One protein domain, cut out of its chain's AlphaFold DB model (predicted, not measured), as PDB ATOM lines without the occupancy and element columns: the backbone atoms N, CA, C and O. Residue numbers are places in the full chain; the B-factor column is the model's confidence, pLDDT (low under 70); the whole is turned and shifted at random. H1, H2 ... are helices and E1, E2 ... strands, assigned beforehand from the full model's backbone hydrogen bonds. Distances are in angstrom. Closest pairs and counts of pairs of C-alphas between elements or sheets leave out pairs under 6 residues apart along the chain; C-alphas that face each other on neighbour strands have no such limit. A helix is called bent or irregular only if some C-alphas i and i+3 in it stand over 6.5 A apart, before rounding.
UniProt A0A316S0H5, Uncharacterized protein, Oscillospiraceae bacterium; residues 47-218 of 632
ATOM      1  N   THR A  47       1.778 -16.548  12.832       90.56
ATOM      2  CA  THR A  47       1.622 -17.291  14.086       90.56
ATOM      3  C   THR A  47       0.528 -16.647  14.933       90.56
ATOM      4  O   THR A  47       0.561 -15.442  15.165       90.56
ATOM      5  N   ALA A  48      -0.442 -17.448  15.362       93.06
ATOM      6  CA  ALA A  48      -1.524 -17.045  16.254       93.06
ATOM      7  C   ALA A  48      -1.299 -17.544  17.685       93.06
ATOM      8  O   ALA A  48      -1.631 -16.845  18.631       93.06
ATOM      9  N   ALA A  49      -0.704 -18.725  17.852       94.00
ATOM     10  CA  ALA A  49      -0.283 -19.245  19.148       94.00
ATOM     11  C   ALA A  49       1.023 -20.028  18.989       94.00
ATOM     12  O   ALA A  49       1.240 -20.647  17.946       94.00
ATOM     13  N   LYS A  50       1.911 -20.002  19.981       95.44
ATOM     14  CA  LYS A  50       3.144 -20.803  19.964       95.44
ATOM     15  C   LYS A  50       3.690 -21.077  21.356       95.44
ATOM     16  O   LYS A  50       3.460 -20.297  22.276       95.44
ATOM     17  N   THR A  51       4.485 -22.127  21.425       96.19
ATOM     18  CA  THR A  51       5.389 -22.506  22.509       96.19
ATOM     19  C   THR A  51       6.807 -22.637  21.937       96.19
ATOM     20  O   THR A  51       7.058 -22.246  20.791       96.19
ATOM     21  N   ASP A  52       7.751 -23.163  22.714       93.69
ATOM     22  CA  ASP A  52       9.151 -23.327  22.301       93.69
ATOM     23  C   ASP A  52       9.342 -24.143  21.013       93.69
ATOM     24  O   ASP A  52      10.205 -23.820  20.192       93.69
ATOM     25  N   ASN A  53       8.555 -25.205  20.825       94.81
ATOM     26  CA  ASN A  53       8.733 -26.188  19.758       94.81
ATOM     27  C   ASN A  53       7.503 -26.364  18.858       94.81
ATOM     28  O   ASN A  53       7.623 -26.994  17.804       94.81
ATOM     29  N   TYR A  54       6.347 -25.815  19.237       94.50
ATOM     30  CA  TYR A  54       5.105 -25.916  18.471       94.50
ATOM     31  C   TYR A  54       4.488 -24.542  18.205       94.50
ATOM     32  O   TYR A  54       4.630 -23.598  18.978       94.50
ATOM     33  N   SER A  55       3.776 -24.419  17.085       95.38
ATOM     34  CA  SER A  55       3.076 -23.188  16.724       95.38
ATOM     35  C   SER A  55       1.835 -23.474  15.896       95.38
ATOM     36  O   SER A  55       1.857 -24.361  15.046       95.38
ATOM     37  N   LEU A  56       0.807 -22.656  16.087       95.62
ATOM     38  CA  LEU A  56      -0.424 -22.638  15.314       95.62
ATOM     39  C   LEU A  56      -0.545 -21.309  14.567       95.62
ATOM     40  O   LEU A  56      -0.339 -20.228  15.124       95.62
ATOM     41  N   SER A  57      -0.889 -21.391  13.289       94.94
ATOM     42  CA  SER A  57      -1.164 -20.249  12.423       94.94
ATOM     43  C   SER A  57      -2.590 -19.724  12.598       94.94
ATOM     44  O   SER A  57      -3.472 -20.421  13.107       94.94
ATOM     45  N   LYS A  58      -2.870 -18.518  12.090       91.69
ATOM     46  CA  LYS A  58      -4.240 -17.963  12.079       91.69
ATOM     47  C   LYS A  58      -5.232 -18.838  11.311       91.69
ATOM     48  O   LYS A  58      -6.414 -18.846  11.641       91.69
ATOM     49  N   ASN A  59      -4.776 -19.586  10.304       92.88
ATOM     50  CA  ASN A  59      -5.644 -20.521   9.588       92.88
ATOM     51  C   ASN A  59      -5.968 -21.760  10.424       92.88
ATOM     52  O   ASN A  59      -7.108 -22.206  10.401       92.88
ATOM     53  N   GLN A  60      -5.011 -22.272  11.194       93.94
ATOM     54  CA  GLN A  60      -5.245 -23.407  12.088       93.94
ATOM     55  C   GLN A  60      -6.167 -23.027  13.258       93.94
ATOM     56  O   GLN A  60      -7.039 -23.811  13.616       93.94
ATOM     57  N   ILE A  61      -6.093 -21.793  13.776       94.44
ATOM     58  CA  ILE A  61      -7.075 -21.298  14.763       94.44
ATOM     59  C   ILE A  61      -8.505 -21.289  14.201       94.44
ATOM     60  O   ILE A  61      -9.437 -21.638  14.919       94.44
ATOM     61  N   LYS A  62      -8.710 -20.966  12.913       93.50
ATOM     62  CA  LYS A  62     -10.043 -21.068  12.283       93.50
ATOM     63  C   LYS A  62     -10.569 -22.506  12.254       93.50
ATOM     64  O   LYS A  62     -11.769 -22.708  12.419       93.50
ATOM     65  N   VAL A  63      -9.686 -23.493  12.067       92.88
ATOM     66  CA  VAL A  63     -10.057 -24.916  12.141       92.88
ATOM     67  C   VAL A  63     -10.521 -25.265  13.558       92.88
ATOM     68  O   VAL A  63     -11.600 -25.829  13.712       92.88
ATOM     69  N   LEU A  64      -9.760 -24.867  14.587       92.06
ATOM     70  CA  LEU A  64     -10.134 -25.083  15.994       92.06
ATOM     71  C   LEU A  64     -11.451 -24.384  16.352       92.06
ATOM     72  O   LEU A  64     -12.307 -24.967  17.009       92.06
ATOM     73  N   LYS A  65     -11.664 -23.159  15.863       92.62
ATOM     74  CA  LYS A  65     -12.925 -22.432  16.048       92.62
ATOM     75  C   LYS A  65     -14.113 -23.207  15.489       92.62
ATOM     76  O   LYS A  65     -15.082 -23.435  16.208       92.62
ATOM     77  N   TYR A  66     -14.012 -23.663  14.242       91.12
ATOM     78  CA  TYR A  66     -15.054 -24.480  13.627       91.12
ATOM     79  C   TYR A  66     -15.278 -25.787  14.410       91.12
ATOM     80  O   TYR A  66     -16.417 -26.222  14.565       91.12
ATOM     81  N   GLN A  67     -14.227 -26.382  14.985       87.44
ATOM     82  CA  GLN A  67     -14.356 -27.564  15.846       87.44
ATOM     83  C   GLN A  67     -15.213 -27.283  17.084       87.44
ATOM     84  O   GLN A  67     -16.119 -28.056  17.393       87.44
ATOM     85  N   GLN A  68     -14.960 -26.165  17.766       88.44
ATOM     86  CA  GLN A  68     -15.731 -25.753  18.941       88.44
ATOM     87  C   GLN A  68     -17.184 -25.421  18.586       88.44
ATOM     88  O   GLN A  68     -18.099 -25.803  19.316       88.44
ATOM     89  N   GLU A  69     -17.410 -24.780  17.437       88.69
ATOM     90  CA  GLU A  69     -18.751 -24.523  16.904       88.69
ATOM     91  C   GLU A  69     -19.538 -25.824  16.695       88.69
ATOM     92  O   GLU A  69     -20.679 -25.921  17.148       88.69
ATOM     93  N   GLN A  70     -18.926 -26.844  16.083       85.94
ATOM     94  CA  GLN A  70     -19.582 -28.137  15.862       85.94
ATOM     95  C   GLN A  70     -19.850 -28.893  17.170       85.94
ATOM     96  O   GLN A  70     -20.958 -29.391  17.368       85.94
ATOM     97  N   ASN A  71     -18.876 -28.934  18.085       84.69
ATOM     98  CA  ASN A  71     -19.030 -29.606  19.378       84.69
ATOM     99  C   ASN A  71     -20.204 -29.020  20.184       84.69
ATOM    100  O   ASN A  71     -21.052 -29.756  20.692       84.69
ATOM    101  N   ILE A  72     -20.283 -27.688  20.269       85.81
ATOM    102  CA  ILE A  72     -21.348 -26.996  21.005       85.81
ATOM    103  C   ILE A  72     -22.692 -27.141  20.296       85.81
ATOM    104  O   ILE A  72     -23.690 -27.445  20.952       85.81
ATOM    105  N   TYR A  73     -22.734 -26.975  18.970       86.00
ATOM    106  CA  TYR A  73     -23.962 -27.169  18.200       86.00
ATOM    107  C   TYR A  73     -24.561 -28.554  18.459       86.00
ATOM    108  O   TYR A  73     -25.756 -28.684  18.726       86.00
ATOM    109  N   GLN A  74     -23.722 -29.589  18.443       82.75
ATOM    110  CA  GLN A  74     -24.166 -30.959  18.631       82.75
ATOM    111  C   GLN A  74     -24.622 -31.242  20.068       82.75
ATOM    112  O   GLN A  74     -25.636 -31.916  20.262       82.75
ATOM    113  N   SER A  75     -23.926 -30.693  21.069       82.75
ATOM    114  CA  SER A  75     -24.356 -30.761  22.471       82.75
ATOM    115  C   SER A  75     -25.742 -30.132  22.655       82.75
ATOM    116  O   SER A  75     -26.656 -30.780  23.165       82.75
ATOM    117  N   LEU A  76     -25.952 -28.913  22.144       82.19
ATOM    118  CA  LEU A  76     -27.246 -28.224  22.202       82.19
ATOM    119  C   LEU A  76     -28.348 -29.000  21.466       82.19
ATOM    120  O   LEU A  76     -29.473 -29.107  21.960       82.19
ATOM    121  N   TYR A  77     -28.025 -29.570  20.305       83.62
ATOM    122  CA  TYR A  77     -28.946 -30.395  19.530       83.62
ATOM    123  C   TYR A  77     -29.408 -31.625  20.324       83.62
ATOM    124  O   TYR A  77     -30.610 -31.876  20.430       83.62
ATOM    125  N   TYR A  78     -28.470 -32.379  20.910       80.69
ATOM    126  CA  TYR A  78     -28.799 -33.573  21.689       80.69
ATOM    127  C   TYR A  78     -29.569 -33.233  22.964       80.69
ATOM    128  O   TYR A  78     -30.541 -33.919  23.274       80.69
ATOM    129  N   ASN A  79     -29.218 -32.149  23.656       75.06
ATOM    130  CA  ASN A  79     -29.955 -31.696  24.837       75.06
ATOM    131  C   ASN A  79     -31.433 -31.427  24.521       75.06
ATOM    132  O   ASN A  79     -32.322 -31.907  25.227       75.06
ATOM    133  N   CYS A  80     -31.715 -30.742  23.409       75.19
ATOM    134  CA  CYS A  80     -33.092 -30.532  22.968       75.19
ATOM    135  C   CYS A  80     -33.796 -31.855  22.616       75.19
ATOM    136  O   CYS A  80     -34.970 -32.027  22.938       75.19
ATOM    137  N   MET A  81     -33.093 -32.802  21.986       76.44
ATOM    138  CA  MET A  81     -33.639 -34.129  21.681       76.44
ATOM    139  C   MET A  81     -34.017 -34.913  22.946       76.44
ATOM    140  O   MET A  81     -35.108 -35.481  23.000       76.44
ATOM    141  N   TYR A  82     -33.157 -34.934  23.969       73.69
ATOM    142  CA  TYR A  82     -33.431 -35.629  25.234       73.69
ATOM    143  C   TYR A  82     -34.660 -35.062  25.947       73.69
ATOM    144  O   TYR A  82     -35.521 -35.825  26.395       73.69
ATOM    145  N   TYR A  83     -34.800 -33.735  25.967       68.44
ATOM    146  CA  TYR A  83     -35.997 -33.078  26.487       68.44
ATOM    147  C   TYR A  83     -37.264 -33.505  25.730       68.44
ATOM    148  O   TYR A  83     -38.286 -33.828  26.339       68.44
ATOM    149  N   SER A  84     -37.206 -33.583  24.396       67.38
ATOM    150  CA  SER A  84     -38.349 -34.000  23.573       67.38
ATOM    151  C   SER A  84     -38.833 -35.419  23.860       67.38
ATOM    152  O   SER A  84     -40.031 -35.687  23.703       67.38
ATOM    153  N   TYR A  85     -37.935 -36.296  24.313       67.94
ATOM    154  CA  TYR A  85     -38.241 -37.661  24.739       67.94
ATOM    155  C   TYR A  85     -38.621 -37.789  26.222       67.94
ATOM    156  O   TYR A  85     -38.881 -38.898  26.676       67.94
ATOM    157  N   GLY A  86     -38.713 -36.680  26.965       60.22
ATOM    158  CA  GLY A  86     -39.099 -36.688  28.380       60.22
ATOM    159  C   GLY A  86     -38.012 -37.223  29.314       60.22
ATOM    160  O   GLY A  86     -38.333 -37.702  30.395       60.22
ATOM    161  N   LEU A  87     -36.742 -37.158  28.897       56.59
ATOM    162  CA  LEU A  87     -35.594 -37.749  29.592       56.59
ATOM    163  C   LEU A  87     -34.728 -36.726  30.359       56.59
ATOM    164  O   LEU A  87     -33.532 -36.954  30.511       56.59
ATOM    165  N   SER A  88     -35.254 -35.589  30.839       53.56
ATOM    166  CA  SER A  88     -34.390 -34.648  31.579       53.56
ATOM    167  C   SER A  88     -35.063 -33.826  32.678       53.56
ATOM    168  O   SER A  88     -35.946 -33.018  32.389       53.56
ATOM    169  N   GLY A  89     -34.517 -33.949  33.895       50.41
ATOM    170  CA  GLY A  89     -34.620 -32.980  34.995       50.41
ATOM    171  C   GLY A  89     -33.338 -32.165  35.258       50.41
ATOM    172  O   GLY A  89     -33.363 -31.303  36.117       50.41
ATOM    173  N   TYR A  90     -32.227 -32.399  34.540       51.06
ATOM    174  CA  TYR A  90     -30.919 -31.783  34.865       51.06
ATOM    175  C   TYR A  90     -30.563 -30.513  34.058       51.06
ATOM    176  O   TYR A  90     -29.703 -29.740  34.459       51.06
ATOM    177  N   TYR A  91     -31.189 -30.277  32.897       53.72
ATOM    178  CA  TYR A  91     -30.691 -29.290  31.917       53.72
ATOM    179  C   TYR A  91     -31.555 -28.033  31.749       53.72
ATOM    180  O   TYR A  91     -31.123 -27.079  31.100       53.72
ATOM    181  N   THR A  92     -32.758 -28.005  32.326       55.09
ATOM    182  CA  THR A  92     -33.663 -26.845  32.258       55.09
ATOM    183  C   THR A  92     -33.090 -25.620  32.960       55.09
ATOM    184  O   THR A  92     -33.316 -24.500  32.506       55.09
ATOM    185  N   ASP A  93     -32.287 -25.823  34.002       52.28
ATOM    186  CA  ASP A  93     -31.744 -24.729  34.811       52.28
ATOM    187  C   ASP A  93     -30.616 -23.989  34.089       52.28
ATOM    188  O   ASP A  93     -30.503 -22.768  34.178       52.28
ATOM    189  N   TYR A  94     -29.809 -24.711  33.306       53.31
ATOM    190  CA  TYR A  94     -28.681 -24.133  32.573       53.31
ATOM    191  C   TYR A  94     -29.101 -23.521  31.228       53.31
ATOM    192  O   TYR A  94     -28.580 -22.493  30.792       53.31
ATOM    193  N   PHE A  95     -30.052 -24.157  30.544       59.78
ATOM    194  CA  PHE A  95     -30.418 -23.812  29.171       59.78
ATOM    195  C   PHE A  95     -31.751 -23.066  29.039       59.78
ATOM    196  O   PHE A  95     -32.032 -22.520  27.965       59.78
ATOM    197  N   GLY A  96     -32.529 -22.985  30.119       63.88
ATOM    198  CA  GLY A  96     -33.863 -22.395  30.144       63.88
ATOM    199  C   GLY A  96     -34.951 -23.339  29.622       63.88
ATOM    200  O   GLY A  96     -34.743 -24.537  29.433       63.88
ATOM    201  N   ASP A  97     -36.144 -22.785  29.385       67.06
ATOM    202  CA  ASP A  97     -37.301 -23.546  28.898       67.06
ATOM    203  C   ASP A  97     -37.097 -24.049  27.455       67.06
ATOM    204  O   ASP A  97     -37.004 -23.277  26.497       67.06
ATOM    205  N   LEU A  98     -37.073 -25.375  27.302       69.38
ATOM    206  CA  LEU A  98     -36.890 -26.090  26.036       69.38
ATOM    207  C   LEU A  98     -38.224 -26.382  25.313       69.38
ATOM    208  O   LEU A  98     -38.225 -26.883  24.185       69.38
ATOM    209  N   SER A  99     -39.373 -26.058  25.921       71.50
ATOM    210  CA  SER A  99     -40.715 -26.397  25.419       71.50
ATOM    211  C   SER A  99     -41.001 -25.867  24.012       71.50
ATOM    212  O   SER A  99     -41.560 -26.591  23.181       71.50
ATOM    213  N   ALA A 100     -40.544 -24.651  23.703       72.00
ATOM    214  CA  ALA A 100     -40.720 -24.012  22.400       72.00
ATOM    215  C   ALA A 100     -39.988 -24.739  21.256       72.00
ATOM    216  O   ALA A 100     -40.324 -24.545  20.086       72.00
ATOM    217  N   TYR A 101     -39.015 -25.597  21.578       70.62
ATOM    218  CA  TYR A 101     -38.125 -26.229  20.607       70.62
ATOM    219  C   TYR A 101     -38.277 -27.744  20.504       70.62
ATOM    220  O   TYR A 101     -37.554 -28.372  19.733       70.62
ATOM    221  N   LYS A 102     -39.270 -28.334  21.185       73.31
ATOM    222  CA  LYS A 102     -39.509 -29.788  21.224       73.31
ATOM    223  C   LYS A 102     -39.453 -30.479  19.847       73.31
ATOM    224  O   LYS A 102     -38.999 -31.613  19.735       73.31
ATOM    225  N   ASN A 103     -39.891 -29.801  18.788       79.19
ATOM    226  CA  ASN A 103     -39.921 -30.351  17.427       79.19
ATOM    227  C   ASN A 103     -38.885 -29.718  16.479       79.19
ATOM    228  O   ASN A 103     -38.950 -29.944  15.273       79.19
ATOM    229  N   ASN A 104     -37.962 -28.898  16.990       84.06
ATOM    230  CA  ASN A 104     -36.935 -28.225  16.194       84.06
ATOM    231  C   ASN A 104     -35.574 -28.127  16.929       84.06
ATOM    232  O   ASN A 104     -35.131 -27.022  17.261       84.06
ATOM    233  N   PRO A 105     -34.884 -29.262  17.157       82.12
ATOM    234  CA  PRO A 105     -33.597 -29.290  17.862       82.12
ATOM    235  C   PRO A 105     -32.480 -28.526  17.139       82.12
ATOM    236  O   PRO A 105     -31.642 -27.888  17.773       82.12
ATOM    237  N   SER A 106     -32.479 -28.534  15.804       84.38
ATOM    238  CA  SER A 106     -31.517 -27.767  14.999       84.38
ATOM    239  C   SER A 106     -31.742 -26.259  15.122       84.38
ATOM    240  O   SER A 106     -30.785 -25.493  15.261       84.38
ATOM    241  N   GLY A 107     -33.005 -25.819  15.126       84.31
ATOM    242  CA  GLY A 107     -33.366 -24.429  15.389       84.31
ATOM    243  C   GLY A 107     -32.986 -23.975  16.798       84.31
ATOM    244  O   GLY A 107     -32.517 -22.850  16.956       84.31
ATOM    245  N   TYR A 108     -33.120 -24.852  17.799       83.62
ATOM    246  CA  TYR A 108     -32.652 -24.585  19.160       83.62
ATOM    247  C   TYR A 108     -31.144 -24.364  19.215       83.62
ATOM    248  O   TYR A 108     -30.704 -23.310  19.679       83.62
ATOM    249  N   ALA A 109     -30.372 -25.328  18.706       84.00
ATOM    250  CA  ALA A 109     -28.918 -25.261  18.716       84.00
ATOM    251  C   ALA A 109     -28.436 -23.971  18.049       84.00
ATOM    252  O   ALA A 109     -27.720 -23.186  18.667       84.00
ATOM    253  N   SER A 110     -28.949 -23.687  16.848       85.12
ATOM    254  CA  SER A 110     -28.621 -22.476  16.085       85.12
ATOM    255  C   SER A 110     -28.932 -21.184  16.851       85.12
ATOM    256  O   SER A 110     -28.130 -20.254  16.841       85.12
ATOM    257  N   ALA A 111     -30.080 -21.117  17.536       84.19
ATOM    258  CA  ALA A 111     -30.496 -19.932  18.288       84.19
ATOM    259  C   ALA A 111     -29.632 -19.656  19.532       84.19
ATOM    260  O   ALA A 111     -29.610 -18.524  20.008       84.19
ATOM    261  N   HIS A 112     -28.926 -20.668  20.043       84.50
ATOM    262  CA  HIS A 112     -28.146 -20.588  21.280       84.50
ATOM    263  C   HIS A 112     -26.630 -20.516  21.055       84.50
ATOM    264  O   HIS A 112     -25.894 -20.234  21.999       84.50
ATOM    265  N   MET A 113     -26.148 -20.698  19.819       85.00
ATOM    266  CA  MET A 113     -24.717 -20.592  19.499       85.00
ATOM    267  C   MET A 113     -24.133 -19.205  19.803       85.00
ATOM    268  O   MET A 113     -22.963 -19.095  20.150       85.00
ATOM    269  N   ASN A 114     -24.934 -18.140  19.713       85.00
ATOM    270  CA  ASN A 114     -24.484 -16.764  19.954       85.00
ATOM    271  C   ASN A 114     -24.094 -16.469  21.414       85.00
ATOM    272  O   ASN A 114     -23.494 -15.428  21.672       85.00
ATOM    273  N   LYS A 115     -24.422 -17.360  22.360       86.44
ATOM    274  CA  LYS A 115     -24.019 -17.246  23.769       86.44
ATOM    275  C   LYS A 115     -22.536 -17.558  23.990       86.44
ATOM    276  O   LYS A 115     -22.011 -17.270  25.060       86.44
ATOM    277  N   TYR A 116     -21.862 -18.146  23.001       84.88
ATOM    278  CA  TYR A 116     -20.500 -18.645  23.140       84.88
ATOM    279  C   TYR A 116     -19.489 -17.747  22.431       84.88
ATOM    280  O   TYR A 116     -19.663 -17.349  21.279       84.88
ATOM    281  N   ASN A 117     -18.374 -17.477  23.110       89.81
ATOM    282  CA  ASN A 117     -17.212 -16.832  22.512       89.81
ATOM    283  C   ASN A 117     -16.296 -17.898  21.894       89.81
ATOM    284  O   ASN A 117     -15.359 -18.385  22.530       89.81
ATOM    285  N   PHE A 118     -16.582 -18.276  20.646       89.94
ATOM    286  CA  PHE A 118     -15.837 -19.329  19.946       89.94
ATOM    287  C   PHE A 118     -14.365 -18.991  19.701       89.94
ATOM    288  O   PHE A 118     -13.553 -19.906  19.607       89.94
ATOM    289  N   ASP A 119     -13.997 -17.706  19.640       90.38
ATOM    290  CA  ASP A 119     -12.585 -17.324  19.558       90.38
ATOM    291  C   ASP A 119     -11.871 -17.684  20.865       90.38
ATOM    292  O   ASP A 119     -10.872 -18.397  20.836       90.38
ATOM    293  N   SER A 120     -12.434 -17.313  22.021       90.31
ATOM    294  CA  SER A 120     -11.871 -17.713  23.318       90.31
ATOM    295  C   SER A 120     -11.749 -19.233  23.446       90.31
ATOM    296  O   SER A 120     -10.723 -19.721  23.913       90.31
ATOM    297  N   LEU A 121     -12.762 -19.991  23.017       90.56
ATOM    298  CA  LEU A 121     -12.734 -21.456  23.070       90.56
ATOM    299  C   LEU A 121     -11.664 -22.052  22.143       90.56
ATOM    300  O   LEU A 121     -10.969 -22.990  22.534       90.56
ATOM    301  N   ALA A 122     -11.488 -21.492  20.943       92.62
ATOM    302  CA  ALA A 122     -10.453 -21.923  20.006       92.62
ATOM    303  C   ALA A 122      -9.042 -21.690  20.565       92.62
ATOM    304  O   ALA A 122      -8.185 -22.564  20.440       92.62
ATOM    305  N   TYR A 123      -8.800 -20.546  21.215       94.12
ATOM    306  CA  TYR A 123      -7.511 -20.257  21.850       94.12
ATOM    307  C   TYR A 123      -7.270 -21.115  23.101       94.12
ATOM    308  O   TYR A 123      -6.154 -21.593  23.288       94.12
ATOM    309  N   SER A 124      -8.301 -21.416  23.897       93.06
ATOM    310  CA  SER A 124      -8.189 -22.397  24.990       93.06
ATOM    311  C   SER A 124      -7.843 -23.797  24.471       93.06
ATOM    312  O   SER A 124      -7.033 -24.507  25.069       93.06
ATOM    313  N   GLN A 125      -8.414 -24.216  23.339       91.94
ATOM    314  CA  GLN A 125      -8.041 -25.483  22.709       91.94
ATOM    315  C   GLN A 125      -6.605 -25.440  22.165       91.94
ATOM    316  O   GLN A 125      -5.858 -26.397  22.348       91.94
ATOM    317  N   ALA A 126      -6.201 -24.332  21.538       95.00
ATOM    318  CA  ALA A 126      -4.841 -24.136  21.045       95.00
ATOM    319  C   ALA A 126      -3.803 -24.244  22.172       95.00
ATOM    320  O   ALA A 126      -2.803 -24.938  22.007       95.00
ATOM    321  N   GLU A 127      -4.059 -23.610  23.320       95.31
ATOM    322  CA  GLU A 127      -3.228 -23.721  24.522       95.31
ATOM    323  C   GLU A 127      -3.061 -25.186  24.950       95.31
ATOM    324  O   GLU A 127      -1.931 -25.661  25.081       95.31
ATOM    325  N   ASN A 128      -4.170 -25.925  25.080       93.81
ATOM    326  CA  ASN A 128      -4.137 -27.344  25.432       93.81
ATOM    327  C   ASN A 128      -3.296 -28.166  24.449       93.81
ATOM    328  O   ASN A 128      -2.396 -28.892  24.867       93.81
ATOM    329  N   LEU A 129      -3.552 -28.027  23.144       95.19
ATOM    330  CA  LEU A 129      -2.816 -28.761  22.114       95.19
ATOM    331  C   LEU A 129      -1.315 -28.494  22.195       95.19
ATOM    332  O   LEU A 129      -0.524 -29.434  22.155       95.19
ATOM    333  N   LEU A 130      -0.922 -27.227  22.327       96.50
ATOM    334  CA  LEU A 130       0.481 -26.841  22.407       96.50
ATOM    335  C   LEU A 130       1.152 -27.425  23.656       96.50
ATOM    336  O   LEU A 130       2.209 -28.039  23.537       96.50
ATOM    337  N   ILE A 131       0.525 -27.312  24.831       96.12
ATOM    338  CA  ILE A 131       1.079 -27.818  26.097       96.12
ATOM    339  C   ILE A 131       1.273 -29.338  26.062       96.12
ATOM    340  O   ILE A 131       2.353 -29.830  26.401       96.12
ATOM    341  N   TYR A 132       0.269 -30.094  25.615       96.19
ATOM    342  CA  TYR A 132       0.395 -31.551  25.531       96.19
ATOM    343  C   TYR A 132       1.365 -31.991  24.432       96.19
ATOM    344  O   TYR A 132       2.074 -32.976  24.625       96.19
ATOM    345  N   CYS A 133       1.482 -31.255  23.322       95.69
ATOM    346  CA  CYS A 133       2.512 -31.520  22.315       95.69
ATOM    347  C   CYS A 133       3.931 -31.279  22.859       95.69
ATOM    348  O   CYS A 133       4.827 -32.084  22.599       95.69
ATOM    349  N   GLU A 134       4.151 -30.224  23.649       96.44
ATOM    350  CA  GLU A 134       5.433 -29.995  24.335       96.44
ATOM    351  C   GLU A 134       5.753 -31.123  25.317       96.44
ATOM    352  O   GLU A 134       6.875 -31.631  25.341       96.44
ATOM    353  N   GLY A 135       4.751 -31.566  26.081       95.25
ATOM    354  CA  GLY A 135       4.874 -32.718  26.968       95.25
ATOM    355  C   GLY A 135       5.239 -33.997  26.213       95.25
ATOM    356  O   GLY A 135       6.190 -34.688  26.587       95.25
ATOM    357  N   ALA A 136       4.552 -34.266  25.099       95.31
ATOM    358  CA  ALA A 136       4.825 -35.405  24.231       95.31
ATOM    359  C   ALA A 136       6.269 -35.378  23.727       95.31
ATOM    360  O   ALA A 136       7.000 -36.362  23.855       95.31
ATOM    361  N   ARG A 137       6.723 -34.222  23.231       94.06
ATOM    362  CA  ARG A 137       8.103 -34.024  22.785       94.06
ATOM    363  C   ARG A 137       9.106 -34.267  23.911       94.06
ATOM    364  O   ARG A 137      10.084 -34.980  23.688       94.06
ATOM    365  N   ALA A 138       8.884 -33.695  25.093       95.06
ATOM    366  CA  ALA A 138       9.770 -33.862  26.246       95.06
ATOM    367  C   ALA A 138       9.871 -35.333  26.690       95.06
ATOM    368  O   ALA A 138      10.940 -35.783  27.095       95.06
ATOM    369  N   ALA A 139       8.780 -36.091  26.551       94.56
ATOM    370  CA  ALA A 139       8.717 -37.519  26.841       94.56
ATOM    371  C   ALA A 139       9.188 -38.426  25.683       94.56
ATOM    372  O   ALA A 139       9.182 -39.648  25.824       94.56
ATOM    373  N   GLY A 140       9.588 -37.865  24.535       94.50
ATOM    374  CA  GLY A 140       9.980 -38.640  23.351       94.50
ATOM    375  C   GLY A 140       8.817 -39.348  22.641       94.50
ATOM    376  O   GLY A 140       9.039 -40.270  21.856       94.50
ATOM    377  N   VAL A 141       7.579 -38.925  22.901       92.50
ATOM    378  CA  VAL A 141       6.354 -39.472  22.313       92.50
ATOM    379  C   VAL A 141       6.111 -38.839  20.947       92.50
ATOM    380  O   VAL A 141       6.207 -37.627  20.764       92.50
ATOM    381  N   SER A 142       5.794 -39.676  19.961       89.06
ATOM    382  CA  SER A 142       5.488 -39.243  18.598       89.06
ATOM    383  C   SER A 142       4.406 -40.117  17.965       89.06
ATOM    384  O   SER A 142       4.101 -41.208  18.460       89.06
ATOM    385  N   LEU A 143       3.819 -39.621  16.874       84.50
ATOM    386  CA  LEU A 143       2.912 -40.398  16.032       84.50
ATOM    387  C   LEU A 143       3.712 -41.258  15.051       84.50
ATOM    388  O   LEU A 143       4.527 -40.722  14.284       84.50
ATOM    389  N   SER A 144       3.445 -42.561  15.057       82.56
ATOM    390  CA  SER A 144       3.953 -43.520  14.081       82.56
ATOM    391  C   SER A 144       3.398 -43.227  12.685       82.56
ATOM    392  O   SER A 144       2.488 -42.416  12.492       82.56
ATOM    393  N   LYS A 145       3.970 -43.878  11.668       78.50
ATOM    394  CA  LYS A 145       3.469 -43.731  10.300       78.50
ATOM    395  C   LYS A 145       2.077 -44.344  10.169       78.50
ATOM    396  O   LYS A 145       1.254 -43.817   9.431       78.50
ATOM    397  N   GLU A 146       1.840 -45.446  10.860       77.75
ATOM    398  CA  GLU A 146       0.578 -46.170  10.879       77.75
ATOM    399  C   GLU A 146      -0.513 -45.299  11.507       77.75
ATOM    400  O   GLU A 146      -1.525 -45.068  10.861       77.75
ATOM    401  N   GLU A 147      -0.253 -44.695  12.672       78.12
ATOM    402  CA  GLU A 147      -1.208 -43.819  13.372       78.12
ATOM    403  C   GLU A 147      -1.624 -42.614  12.517       78.12
ATOM    404  O   GLU A 147      -2.794 -42.252  12.475       78.12
ATOM    405  N   ARG A 148      -0.693 -42.011  11.767       72.44
ATOM    406  CA  ARG A 148      -1.011 -40.885  10.865       72.44
ATOM    407  C   ARG A 148      -1.885 -41.271   9.671       72.44
ATOM    408  O   ARG A 148      -2.451 -40.387   9.032       72.44
ATOM    409  N   ASN A 149      -1.928 -42.554   9.320       70.25
ATOM    410  CA  ASN A 149      -2.688 -43.076   8.183       70.25
ATOM    411  C   ASN A 149      -3.889 -43.930   8.618       70.25
ATOM    412  O   ASN A 149      -4.578 -44.466   7.752       70.25
ATOM    413  N   ASP A 150      -4.123 -44.076   9.921       68.69
ATOM    414  CA  ASP A 150      -5.222 -44.857  10.471       68.69
ATOM    415  C   ASP A 150      -6.537 -44.086  10.294       68.69
ATOM    416  O   ASP A 150      -6.801 -43.091  10.972       68.69
ATOM    417  N   GLU A 151      -7.351 -44.529   9.335       64.38
ATOM    418  CA  GLU A 151      -8.638 -43.906   9.027       64.38
ATOM    419  C   GLU A 151      -9.608 -43.958  10.217       64.38
ATOM    420  O   GLU A 151     -10.392 -43.026  10.388       64.38
ATOM    421  N   ASP A 152      -9.536 -44.980  11.074       63.84
ATOM    422  CA  ASP A 152     -10.429 -45.135  12.224       63.84
ATOM    423  C   ASP A 152      -9.980 -44.282  13.415       63.84
ATOM    424  O   ASP A 152     -10.817 -43.662  14.079       63.84
ATOM    425  N   ALA A 153      -8.672 -44.144  13.643       60.34
ATOM    426  CA  ALA A 153      -8.153 -43.157  14.589       60.34
ATOM    427  C   ALA A 153      -8.540 -41.737  14.142       60.34
ATOM    428  O   ALA A 153      -9.077 -40.955  14.927       60.34
ATOM    429  N   LEU A 154      -8.370 -41.420  12.854       62.50
ATOM    430  CA  LEU A 154      -8.735 -40.119  12.292       62.50
ATOM    431  C   LEU A 154     -10.237 -39.826  12.417       62.50
ATOM    432  O   LEU A 154     -10.591 -38.675  12.670       62.50
ATOM    433  N   LYS A 155     -11.116 -40.835  12.299       63.00
ATOM    434  CA  LYS A 155     -12.569 -40.675  12.493       63.00
ATOM    435  C   LYS A 155     -12.942 -40.206  13.900       63.00
ATOM    436  O   LYS A 155     -13.886 -39.429  14.039       63.00
ATOM    437  N   ASN A 156     -12.202 -40.654  14.915       57.16
ATOM    438  CA  ASN A 156     -12.568 -40.530  16.329       57.16
ATOM    439  C   ASN A 156     -11.907 -39.350  17.067       57.16
ATOM    440  O   ASN A 156     -12.185 -39.128  18.242       57.16
ATOM    441  N   ILE A 157     -11.037 -38.573  16.414       58.81
ATOM    442  CA  ILE A 157     -10.226 -37.544  17.096       58.81
ATOM    443  C   ILE A 157     -10.951 -36.198  17.252       58.81
ATOM    444  O   ILE A 157     -10.583 -35.399  18.112       58.81
ATOM    445  N   ALA A 158     -12.024 -35.968  16.490       53.62
ATOM    446  CA  ALA A 158     -12.957 -34.852  16.652       53.62
ATOM    447  C   ALA A 158     -14.127 -34.972  15.662       53.62
ATOM    448  O   ALA A 158     -13.999 -35.624  14.629       53.62
ATOM    449  N   TYR A 159     -15.207 -34.211  15.884       58.19
ATOM    450  CA  TYR A 159     -16.277 -33.993  14.894       58.19
ATOM    451  C   TYR A 159     -15.780 -33.483  13.526       58.19
ATOM    452  O   TYR A 159     -16.498 -33.570  12.530       58.19
ATOM    453  N   ILE A 160     -14.551 -32.967  13.455       63.59
ATOM    454  CA  ILE A 160     -13.866 -32.689  12.196       63.59
ATOM    455  C   ILE A 160     -12.821 -33.770  11.974       63.59
ATOM    456  O   ILE A 160     -11.698 -33.683  12.462       63.59
ATOM    457  N   ASN A 161     -13.183 -34.745  11.155       72.12
ATOM    458  CA  ASN A 161     -12.219 -35.589  10.479       72.12
ATOM    459  C   ASN A 161     -12.295 -35.339   8.965       72.12
ATOM    460  O   ASN A 161     -13.265 -34.780   8.434       72.12
ATOM    461  N   MET A 162     -11.235 -35.713   8.249       77.81
ATOM    462  CA  MET A 162     -11.148 -35.454   6.811       77.81
ATOM    463  C   MET A 162     -12.221 -36.188   5.994       77.81
ATOM    464  O   MET A 162     -12.518 -35.769   4.873       77.81
ATOM    465  N   GLU A 163     -12.799 -37.263   6.524       77.38
ATOM    466  CA  GLU A 163     -13.866 -38.016   5.874       77.38
ATOM    467  C   GLU A 163     -15.205 -37.286   5.978       77.38
ATOM    468  O   GLU A 163     -15.833 -37.051   4.950       77.38
ATOM    469  N   THR A 164     -15.583 -36.782   7.156       79.88
ATOM    470  CA  THR A 164     -16.794 -35.971   7.353       79.88
ATOM    471  C   THR A 164     -16.792 -34.734   6.456       79.88
ATOM    472  O   THR A 164     -17.812 -34.401   5.853       79.88
ATOM    473  N   LEU A 165     -15.637 -34.081   6.281       85.06
ATOM    474  CA  LEU A 165     -15.504 -32.956   5.349       85.06
ATOM    475  C   LEU A 165     -15.659 -33.376   3.881       85.06
ATOM    476  O   LEU A 165     -16.220 -32.619   3.090       85.06
ATOM    477  N   ARG A 166     -15.175 -34.565   3.499       85.88
ATOM    478  CA  ARG A 166     -15.372 -35.115   2.146       85.88
ATOM    479  C   ARG A 166     -16.838 -35.458   1.905       85.88
ATOM    480  O   ARG A 166     -17.398 -34.979   0.926       85.88
ATOM    481  N   SER A 167     -17.473 -36.182   2.821       86.19
ATOM    482  CA  SER A 167     -18.896 -36.524   2.738       86.19
ATOM    483  C   SER A 167     -19.779 -35.275   2.697       86.19
ATOM    484  O   SER A 167     -20.741 -35.220   1.928       86.19
ATOM    485  N   GLY A 168     -19.437 -34.249   3.483       86.69
ATOM    486  CA  GLY A 168     -20.091 -32.943   3.442       86.69
ATOM    487  C   GLY A 168     -19.924 -32.254   2.088       86.69
ATOM    488  O   GLY A 168     -20.913 -31.792   1.517       86.69
ATOM    489  N   ALA A 169     -18.711 -32.239   1.530       88.69
ATOM    490  CA  ALA A 169     -18.441 -31.679   0.207       88.69
ATOM    491  C   ALA A 169     -19.240 -32.392  -0.896       88.69
ATOM    492  O   ALA A 169     -19.914 -31.727  -1.686       88.69
ATOM    493  N   ASP A 170     -19.238 -33.727  -0.893       91.62
ATOM    494  CA  ASP A 170     -19.968 -34.555  -1.855       91.62
ATOM    495  C   ASP A 170     -21.481 -34.309  -1.764       91.62
ATOM    496  O   ASP A 170     -22.139 -34.076  -2.779       91.62
ATOM    497  N   SER A 171     -22.024 -34.252  -0.542       91.62
ATOM    498  CA  SER A 171     -23.447 -33.972  -0.291       91.62
ATOM    499  C   SER A 171     -23.867 -32.573  -0.749       91.62
ATOM    500  O   SER A 171     -25.012 -32.369  -1.143       91.62
ATOM    501  N   ASN A 172     -22.948 -31.604  -0.720       91.31
ATOM    502  CA  ASN A 172     -23.196 -30.234  -1.167       91.31
ATOM    503  C   ASN A 172     -22.818 -30.006  -2.643       91.31
ATOM    504  O   ASN A 172     -22.925 -28.881  -3.131       91.31
ATOM    505  N   GLY A 173     -22.367 -31.040  -3.368       92.81
ATOM    506  CA  GLY A 173     -21.918 -30.918  -4.760       92.81
ATOM    507  C   GLY A 173     -20.709 -29.990  -4.932       92.81
ATOM    508  O   GLY A 173     -20.552 -29.351  -5.973       92.81
ATOM    509  N   GLN A 174     -19.875 -29.871  -3.899       92.94
ATOM    510  CA  GLN A 174     -18.720 -28.982  -3.845       92.94
ATOM    511  C   GLN A 174     -17.414 -29.776  -3.892       92.94
ATOM    512  O   GLN A 174     -17.332 -30.920  -3.459       92.94
ATOM    513  N   THR A 175     -16.338 -29.149  -4.374       92.88
ATOM    514  CA  THR A 175     -14.998 -29.706  -4.127       92.88
ATOM    515  C   THR A 175     -14.671 -29.607  -2.637       92.88
ATOM    516  O   THR A 175     -15.066 -28.640  -1.987       92.88
ATOM    517  N   LEU A 176     -13.871 -30.535  -2.107       88.38
ATOM    518  CA  LEU A 176     -13.421 -30.501  -0.709       88.38
ATOM    519  C   LEU A 176     -12.812 -29.145  -0.306       88.38
ATOM    520  O   LEU A 176     -13.088 -28.635   0.772       88.38
ATOM    521  N   SER A 177     -12.012 -28.535  -1.185       89.19
ATOM    522  CA  SER A 177     -11.420 -27.211  -0.939       89.19
ATOM    523  C   SER A 177     -12.483 -26.112  -0.825       89.19
ATOM    524  O   SER A 177     -12.422 -25.271   0.072       89.19
ATOM    525  N   ALA A 178     -13.495 -26.138  -1.701       90.00
ATOM    526  CA  ALA A 178     -14.609 -25.194  -1.647       90.00
ATOM    527  C   ALA A 178     -15.457 -25.383  -0.382       90.00
ATOM    528  O   ALA A 178     -15.850 -24.392   0.229       90.00
ATOM    529  N   TYR A 179     -15.675 -26.632   0.034       91.69
ATOM    530  CA  TYR A 179     -16.413 -26.953   1.251       91.69
ATOM    531  C   TYR A 179     -15.664 -26.503   2.515       91.69
ATOM    532  O   TYR A 179     -16.235 -25.805   3.346       91.69
ATOM    533  N   ILE A 180     -14.355 -26.775   2.617       91.00
ATOM    534  CA  ILE A 180     -13.509 -26.278   3.722       91.00
ATOM    535  C   ILE A 180     -13.569 -24.750   3.807       91.00
ATOM    536  O   ILE A 180     -13.766 -24.201   4.890       91.00
ATOM    537  N   LYS A 181     -13.458 -24.057   2.668       90.38
ATOM    538  CA  LYS A 181     -13.588 -22.597   2.610       90.38
ATOM    539  C   LYS A 181     -14.970 -22.118   3.073       90.38
ATOM    540  O   LYS A 181     -15.050 -21.082   3.729       90.38
ATOM    541  N   ALA A 182     -16.038 -22.835   2.726       90.00
ATOM    542  CA  ALA A 182     -17.397 -22.489   3.132       90.00
ATOM    543  C   ALA A 182     -17.615 -22.658   4.645       90.00
ATOM    544  O   ALA A 182     -18.257 -21.811   5.256       90.00
ATOM    545  N   CYS A 183     -17.051 -23.709   5.245       88.81
ATOM    546  CA  CYS A 183     -17.184 -23.998   6.674       88.81
ATOM    547  C   CYS A 183     -16.269 -23.134   7.555       88.81
ATOM    548  O   CYS A 183     -16.708 -22.599   8.564       88.81
ATOM    549  N   MET A 184     -14.992 -23.011   7.187       90.31
ATOM    550  CA  MET A 184     -13.933 -22.490   8.069       90.31
ATOM    551  C   MET A 184     -13.414 -21.109   7.633       90.31
ATOM    552  O   MET A 184     -12.564 -20.509   8.293       90.31
ATOM    553  N   GLY A 185     -13.918 -20.588   6.512       86.56
ATOM    554  CA  GLY A 185     -13.582 -19.274   5.973       86.56
ATOM    555  C   GLY A 185     -12.431 -19.266   4.963       86.56
ATOM    556  O   GLY A 185     -11.773 -20.269   4.681       86.56
ATOM    557  N   GLU A 186     -12.181 -18.089   4.379       85.44
ATOM    558  CA  GLU A 186     -11.168 -17.941   3.330       85.44
ATOM    559  C   GLU A 186      -9.753 -18.277   3.819       85.44
ATOM    560  O   GLU A 186      -9.354 -17.933   4.940       85.44
ATOM    561  N   GLY A 187      -8.981 -18.909   2.932       83.56
ATOM    562  CA  GLY A 187      -7.565 -19.206   3.118       83.56
ATOM    563  C   GLY A 187      -7.249 -20.534   3.811       83.56
ATOM    564  O   GLY A 187      -6.117 -21.007   3.682       83.56
ATOM    565  N   VAL A 188      -8.221 -21.159   4.483       90.94
ATOM    566  CA  VAL A 188      -8.043 -22.473   5.120       90.94
ATOM    567  C   VAL A 188      -7.924 -23.557   4.049       90.94
ATOM    568  O   VAL A 188      -8.732 -23.633   3.124       90.94
ATOM    569  N   SER A 189      -6.887 -24.384   4.155       90.19
ATOM    570  CA  SER A 189      -6.608 -25.484   3.235       90.19
ATOM    571  C   SER A 189      -6.781 -26.844   3.908       90.19
ATOM    572  O   SER A 189      -6.797 -26.954   5.131       90.19
ATOM    573  N   LYS A 190      -6.820 -27.908   3.099       88.44
ATOM    574  CA  LYS A 190      -6.757 -29.290   3.599       88.44
ATOM    575  C   LYS A 190      -5.532 -29.527   4.497       88.44
ATOM    576  O   LYS A 190      -5.644 -30.259   5.467       88.44
ATOM    577  N   GLY A 191      -4.384 -28.926   4.166       87.62
ATOM    578  CA  GLY A 191      -3.164 -29.055   4.969       87.62
ATOM    579  C   GLY A 191      -3.334 -28.460   6.364       87.62
ATOM    580  O   GLY A 191      -3.020 -29.122   7.338       87.62
ATOM    581  N   ASP A 192      -3.954 -27.279   6.461       90.62
ATOM    582  CA  ASP A 192      -4.229 -26.635   7.754       90.62
ATOM    583  C   ASP A 192      -5.122 -27.518   8.648       90.62
ATOM    584  O   ASP A 192      -4.893 -27.621   9.851       90.62
ATOM    585  N   VAL A 193      -6.122 -28.182   8.050       89.19
ATOM    586  CA  VAL A 193      -6.993 -29.140   8.752       89.19
ATOM    587  C   VAL A 193      -6.212 -30.381   9.190       89.19
ATOM    588  O   VAL A 193      -6.320 -30.791  10.342       89.19
ATOM    589  N   GLN A 194      -5.410 -30.960   8.293       86.12
ATOM    590  CA  GLN A 194      -4.592 -32.142   8.577       86.12
ATOM    591  C   GLN A 194      -3.605 -31.885   9.723       86.12
ATOM    592  O   GLN A 194      -3.500 -32.709  10.626       86.12
ATOM    593  N   ASP A 195      -2.934 -30.734   9.722       88.19
ATOM    594  CA  ASP A 195      -1.962 -30.375  10.756       88.19
ATOM    595  C   ASP A 195      -2.626 -30.268  12.141       88.19
ATOM    596  O   ASP A 195      -2.078 -30.746  13.133       88.19
ATOM    597  N   VAL A 196      -3.828 -29.678  12.218       90.25
ATOM    598  CA  VAL A 196      -4.604 -29.599  13.469       90.25
ATOM    599  C   VAL A 196      -5.044 -30.980  13.945       90.25
ATOM    600  O   VAL A 196      -4.965 -31.260  15.143       90.25
ATOM    601  N   ILE A 197      -5.471 -31.851  13.026       85.81
ATOM    602  CA  ILE A 197      -5.816 -33.234  13.361       85.81
ATOM    603  C   ILE A 197      -4.591 -33.937  13.949       85.81
ATOM    604  O   ILE A 197      -4.685 -34.430  15.068       85.81
ATOM    605  N   GLU A 198      -3.436 -33.906  13.273       85.44
ATOM    606  CA  GLU A 198      -2.192 -34.539  13.743       85.44
ATOM    607  C   GLU A 198      -1.740 -34.003  15.111       85.44
ATOM    608  O   GLU A 198      -1.385 -34.788  15.993       85.44
ATOM    609  N   MET A 199      -1.805 -32.687  15.334       90.69
ATOM    610  CA  MET A 199      -1.518 -32.105  16.652       90.69
ATOM    611  C   MET A 199      -2.491 -32.601  17.727       90.69
ATOM    612  O   MET A 199      -2.066 -32.899  18.841       90.69
ATOM    613  N   THR A 200      -3.775 -32.741  17.395       89.62
ATOM    614  CA  THR A 200      -4.788 -33.277  18.317       89.62
ATOM    615  C   THR A 200      -4.525 -34.744  18.648       89.62
ATOM    616  O   THR A 200      -4.584 -35.109  19.820       89.62
ATOM    617  N   MET A 201      -4.145 -35.573  17.666       86.50
ATOM    618  CA  MET A 201      -3.798 -36.978  17.931       86.50
ATOM    619  C   MET A 201      -2.609 -37.082  18.888       86.50
ATOM    620  O   MET A 201      -2.642 -37.863  19.834       86.50
ATOM    621  N   LEU A 202      -1.555 -36.293  18.646       89.12
ATOM    622  CA  LEU A 202      -0.357 -36.311  19.483       89.12
ATOM    623  C   LEU A 202      -0.663 -35.840  20.909       89.12
ATOM    624  O   LEU A 202      -0.214 -36.470  21.867       89.12
ATOM    625  N   ALA A 203      -1.434 -34.757  21.039       92.25
ATOM    626  CA  ALA A 203      -1.855 -34.223  22.325       92.25
ATOM    627  C   ALA A 203      -2.685 -35.246  23.116       92.25
ATOM    628  O   ALA A 203      -2.357 -35.512  24.269       92.25
ATOM    629  N   ASN A 204      -3.693 -35.867  22.492       89.06
ATOM    630  CA  ASN A 204      -4.539 -36.875  23.139       89.06
ATOM    631  C   ASN A 204      -3.742 -38.123  23.530       89.06
ATOM    632  O   ASN A 204      -3.833 -38.568  24.670       89.06
ATOM    633  N   LYS A 205      -2.885 -38.630  22.634       88.56
ATOM    634  CA  LYS A 205      -2.009 -39.778  22.914       88.56
ATOM    635  C   LYS A 205      -1.153 -39.542  24.156       88.56
ATOM    636  O   LYS A 205      -1.021 -40.418  25.009       88.56
ATOM    637  N   TYR A 206      -0.554 -38.357  24.261       94.00
ATOM    638  CA  TYR A 206       0.268 -38.034  25.417       94.00
ATOM    639  C   TYR A 206      -0.560 -37.730  26.669       94.00
ATOM    640  O   TYR A 206      -0.154 -38.128  27.757       94.00
ATOM    641  N   TYR A 207      -1.720 -37.083  26.536       93.88
ATOM    642  CA  TYR A 207      -2.665 -36.905  27.637       93.88
ATOM    643  C   TYR A 207      -3.057 -38.254  28.253       93.88
ATOM    644  O   TYR A 207      -2.910 -38.424  29.459       93.88
ATOM    645  N   GLU A 208      -3.470 -39.227  27.438       90.25
ATOM    646  CA  GLU A 208      -3.845 -40.573  27.892       90.25
ATOM    647  C   GLU A 208      -2.673 -41.269  28.588       90.25
ATOM    648  O   GLU A 208      -2.815 -41.759  29.709       90.25
ATOM    649  N   GLN A 209      -1.483 -41.229  27.975       92.75
ATOM    650  CA  GLN A 209      -0.267 -41.755  28.590       92.75
ATOM    651  C   GLN A 209       0.022 -41.085  29.941       92.75
ATOM    652  O   GLN A 209       0.416 -41.762  30.891       92.75
ATOM    653  N   LYS A 210      -0.163 -39.762  30.043       94.44
ATOM    654  CA  LYS A 210       0.136 -39.001  31.257       94.44
ATOM    655  C   LYS A 210      -0.891 -39.242  32.361       94.44
ATOM    656  O   LYS A 210      -0.498 -39.369  33.518       94.44
ATOM    657  N   VAL A 211      -2.177 -39.332  32.023       90.62
ATOM    658  CA  VAL A 211      -3.248 -39.717  32.953       90.62
ATOM    659  C   VAL A 211      -2.950 -41.087  33.547       90.62
ATOM    660  O   VAL A 211      -2.979 -41.241  34.766       90.62
ATOM    661  N   GLU A 212      -2.602 -42.057  32.704       90.56
ATOM    662  CA  GLU A 212      -2.320 -43.423  33.140       90.56
ATOM    663  C   GLU A 212      -1.040 -43.500  33.987       90.56
ATOM    664  O   GLU A 212      -1.022 -44.146  35.035       90.56
ATOM    665  N   GLU A 213       0.020 -42.779  33.602       94.62
ATOM    666  CA  GLU A 213       1.241 -42.626  34.407       94.62
ATOM    667  C   GLU A 213       0.920 -42.083  35.808       94.62
ATOM    668  O   GLU A 213       1.353 -42.645  36.816       94.62
ATOM    669  N   LEU A 214       0.143 -40.999  35.882       94.25
ATOM    670  CA  LEU A 214      -0.184 -40.337  37.140       94.25
ATOM    671  C   LEU A 214      -1.111 -41.178  38.012       94.25
ATOM    672  O   LEU A 214      -0.886 -41.234  39.220       94.25
ATOM    673  N   LYS A 215      -2.102 -41.852  37.416       89.94
ATOM    674  CA  LYS A 215      -3.025 -42.759  38.107       89.94
ATOM    675  C   LYS A 215      -2.284 -43.944  38.724       89.94
ATOM    676  O   LYS A 215      -2.486 -44.233  39.901       89.94
ATOM    677  N   ASN A 216      -1.370 -44.561  37.975       90.62
ATOM    678  CA  ASN A 216      -0.542 -45.667  38.465       90.62
ATOM    679  C   ASN A 216       0.461 -45.239  39.547       90.62
ATOM    680  O   ASN A 216       0.880 -46.059  40.362       90.62
ATOM    681  N   ALA A 217       0.826 -43.957  39.586       95.31
ATOM    682  CA  ALA A 217       1.681 -43.390  40.622       95.31
ATOM    683  C   ALA A 217       0.926 -42.984  41.907       95.31
ATOM    684  O   ALA A 217       1.566 -42.527  42.859       95.31
ATOM    685  N   VAL A 218      -0.411 -43.080  41.960       94.94
ATOM    686  CA  VAL A 218      -1.170 -42.781  43.186       94.94
ATOM    687  C   VAL A 218      -1.140 -43.980  44.129       94.94
ATOM    688  O   VAL A 218      -1.635 -45.061  43.808       94.94
TER     689      VAL A 218
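What this domain is: This is residues 47 to 218 of the 632 residues of an uncharacterized protein of Oscillospiraceae bacterium (UniProt A0A316S0H5). Two long helices, H4 and H9, cross at a steep angle, and a third, H1, meets both near their starts with its residues 59 to 69, so that the three make a triangle; the rest of H1 runs out as an arm with H3 on it and H2 near it, and the end of H9 with the last residues, 211 to 218, sticks out free. A small hairpin, E1 and E2, packs on H4 and on the start of H1, while the short helices H5 to H8 string round the other side. The printed part has 172 residues, with two antiparallel strands and then nine helices, and is mostly helix. It is only just compact, close to loose, with a radius of gyration of the C-alphas of 18.3 A and spans of 52 by 49 by 29 A.

How they stand to each other: Begin with E1, residues 47 to 50, and E2, residues 55 to 57, an antiparallel hairpin in which N 48 and O 56 are 2.8 A apart, within hydrogen-bond range. H1, residues 58 to 84, is the hub, touching four helices. Find H3, residues 105 to 115: it touches H1 at a steep tilt of 50 degrees, closest at the C-alphas of Leu 76 and Ala 109, 4.9 A. H2, residues 92 to 95, is near H1. H4, residues 118 to 138, touches H1 at a steep tilt of 66 degrees, closest at C-alphas Lys 65 and Ala 122, 4.7 A. H9, residues 190 to 216, touches H4 at a steep tilt of 62 degrees, closest at C-alphas Tyr 132 and Ala 203, 4.7 A. H9 also touches H1 at 67 degrees, only just short of about perpendicular, closest at C-alphas Gln 60 and Asp 192, 5.5 A. H5, residues 145 to 149, and H6, residues 151 to 156, are close to H9 but not clearly touching, with closest C-alphas 7.1 A and 7.6 A away. H7, residues 162 to 171, and H6 only just touch, only at the corner, with 3 pairs of C-alphas within 8 A. H8, residues 176 to 184, touches H7, closest at C-alphas Ala 169 and Leu 176, 5.2 A, and H1, closest at C-alphas Lys 62 and Met 184, 5.9 A. Every O i to N i+4 pair is within hydrogen-bond range in H1 and H4 to H9; H3 has 5 of 7, and H2 is too short for one.

Where its parts are: Find C-alpha 47 at (1.622, -17.291, 14.086), where E1 begins. H1 runs 39.4 A from C-alpha 58 at (-4.240, -17.963, 12.079). H4 is 30.1 A long, and H9 runs 39.0 A to C-alpha 216 at (-0.542, -45.667, 38.465). H3 is irregular, but only just: C-alphas 111 and 114 are 7.0 A apart.

The domain as a whole: The two C-alphas farthest apart are those of Gly 173 and Val 218, 53.6 A. The printed part has no cut and no long link. Its mean pLDDT is 83.8, and residues 83 to 98 and 150 to 160 are under 70.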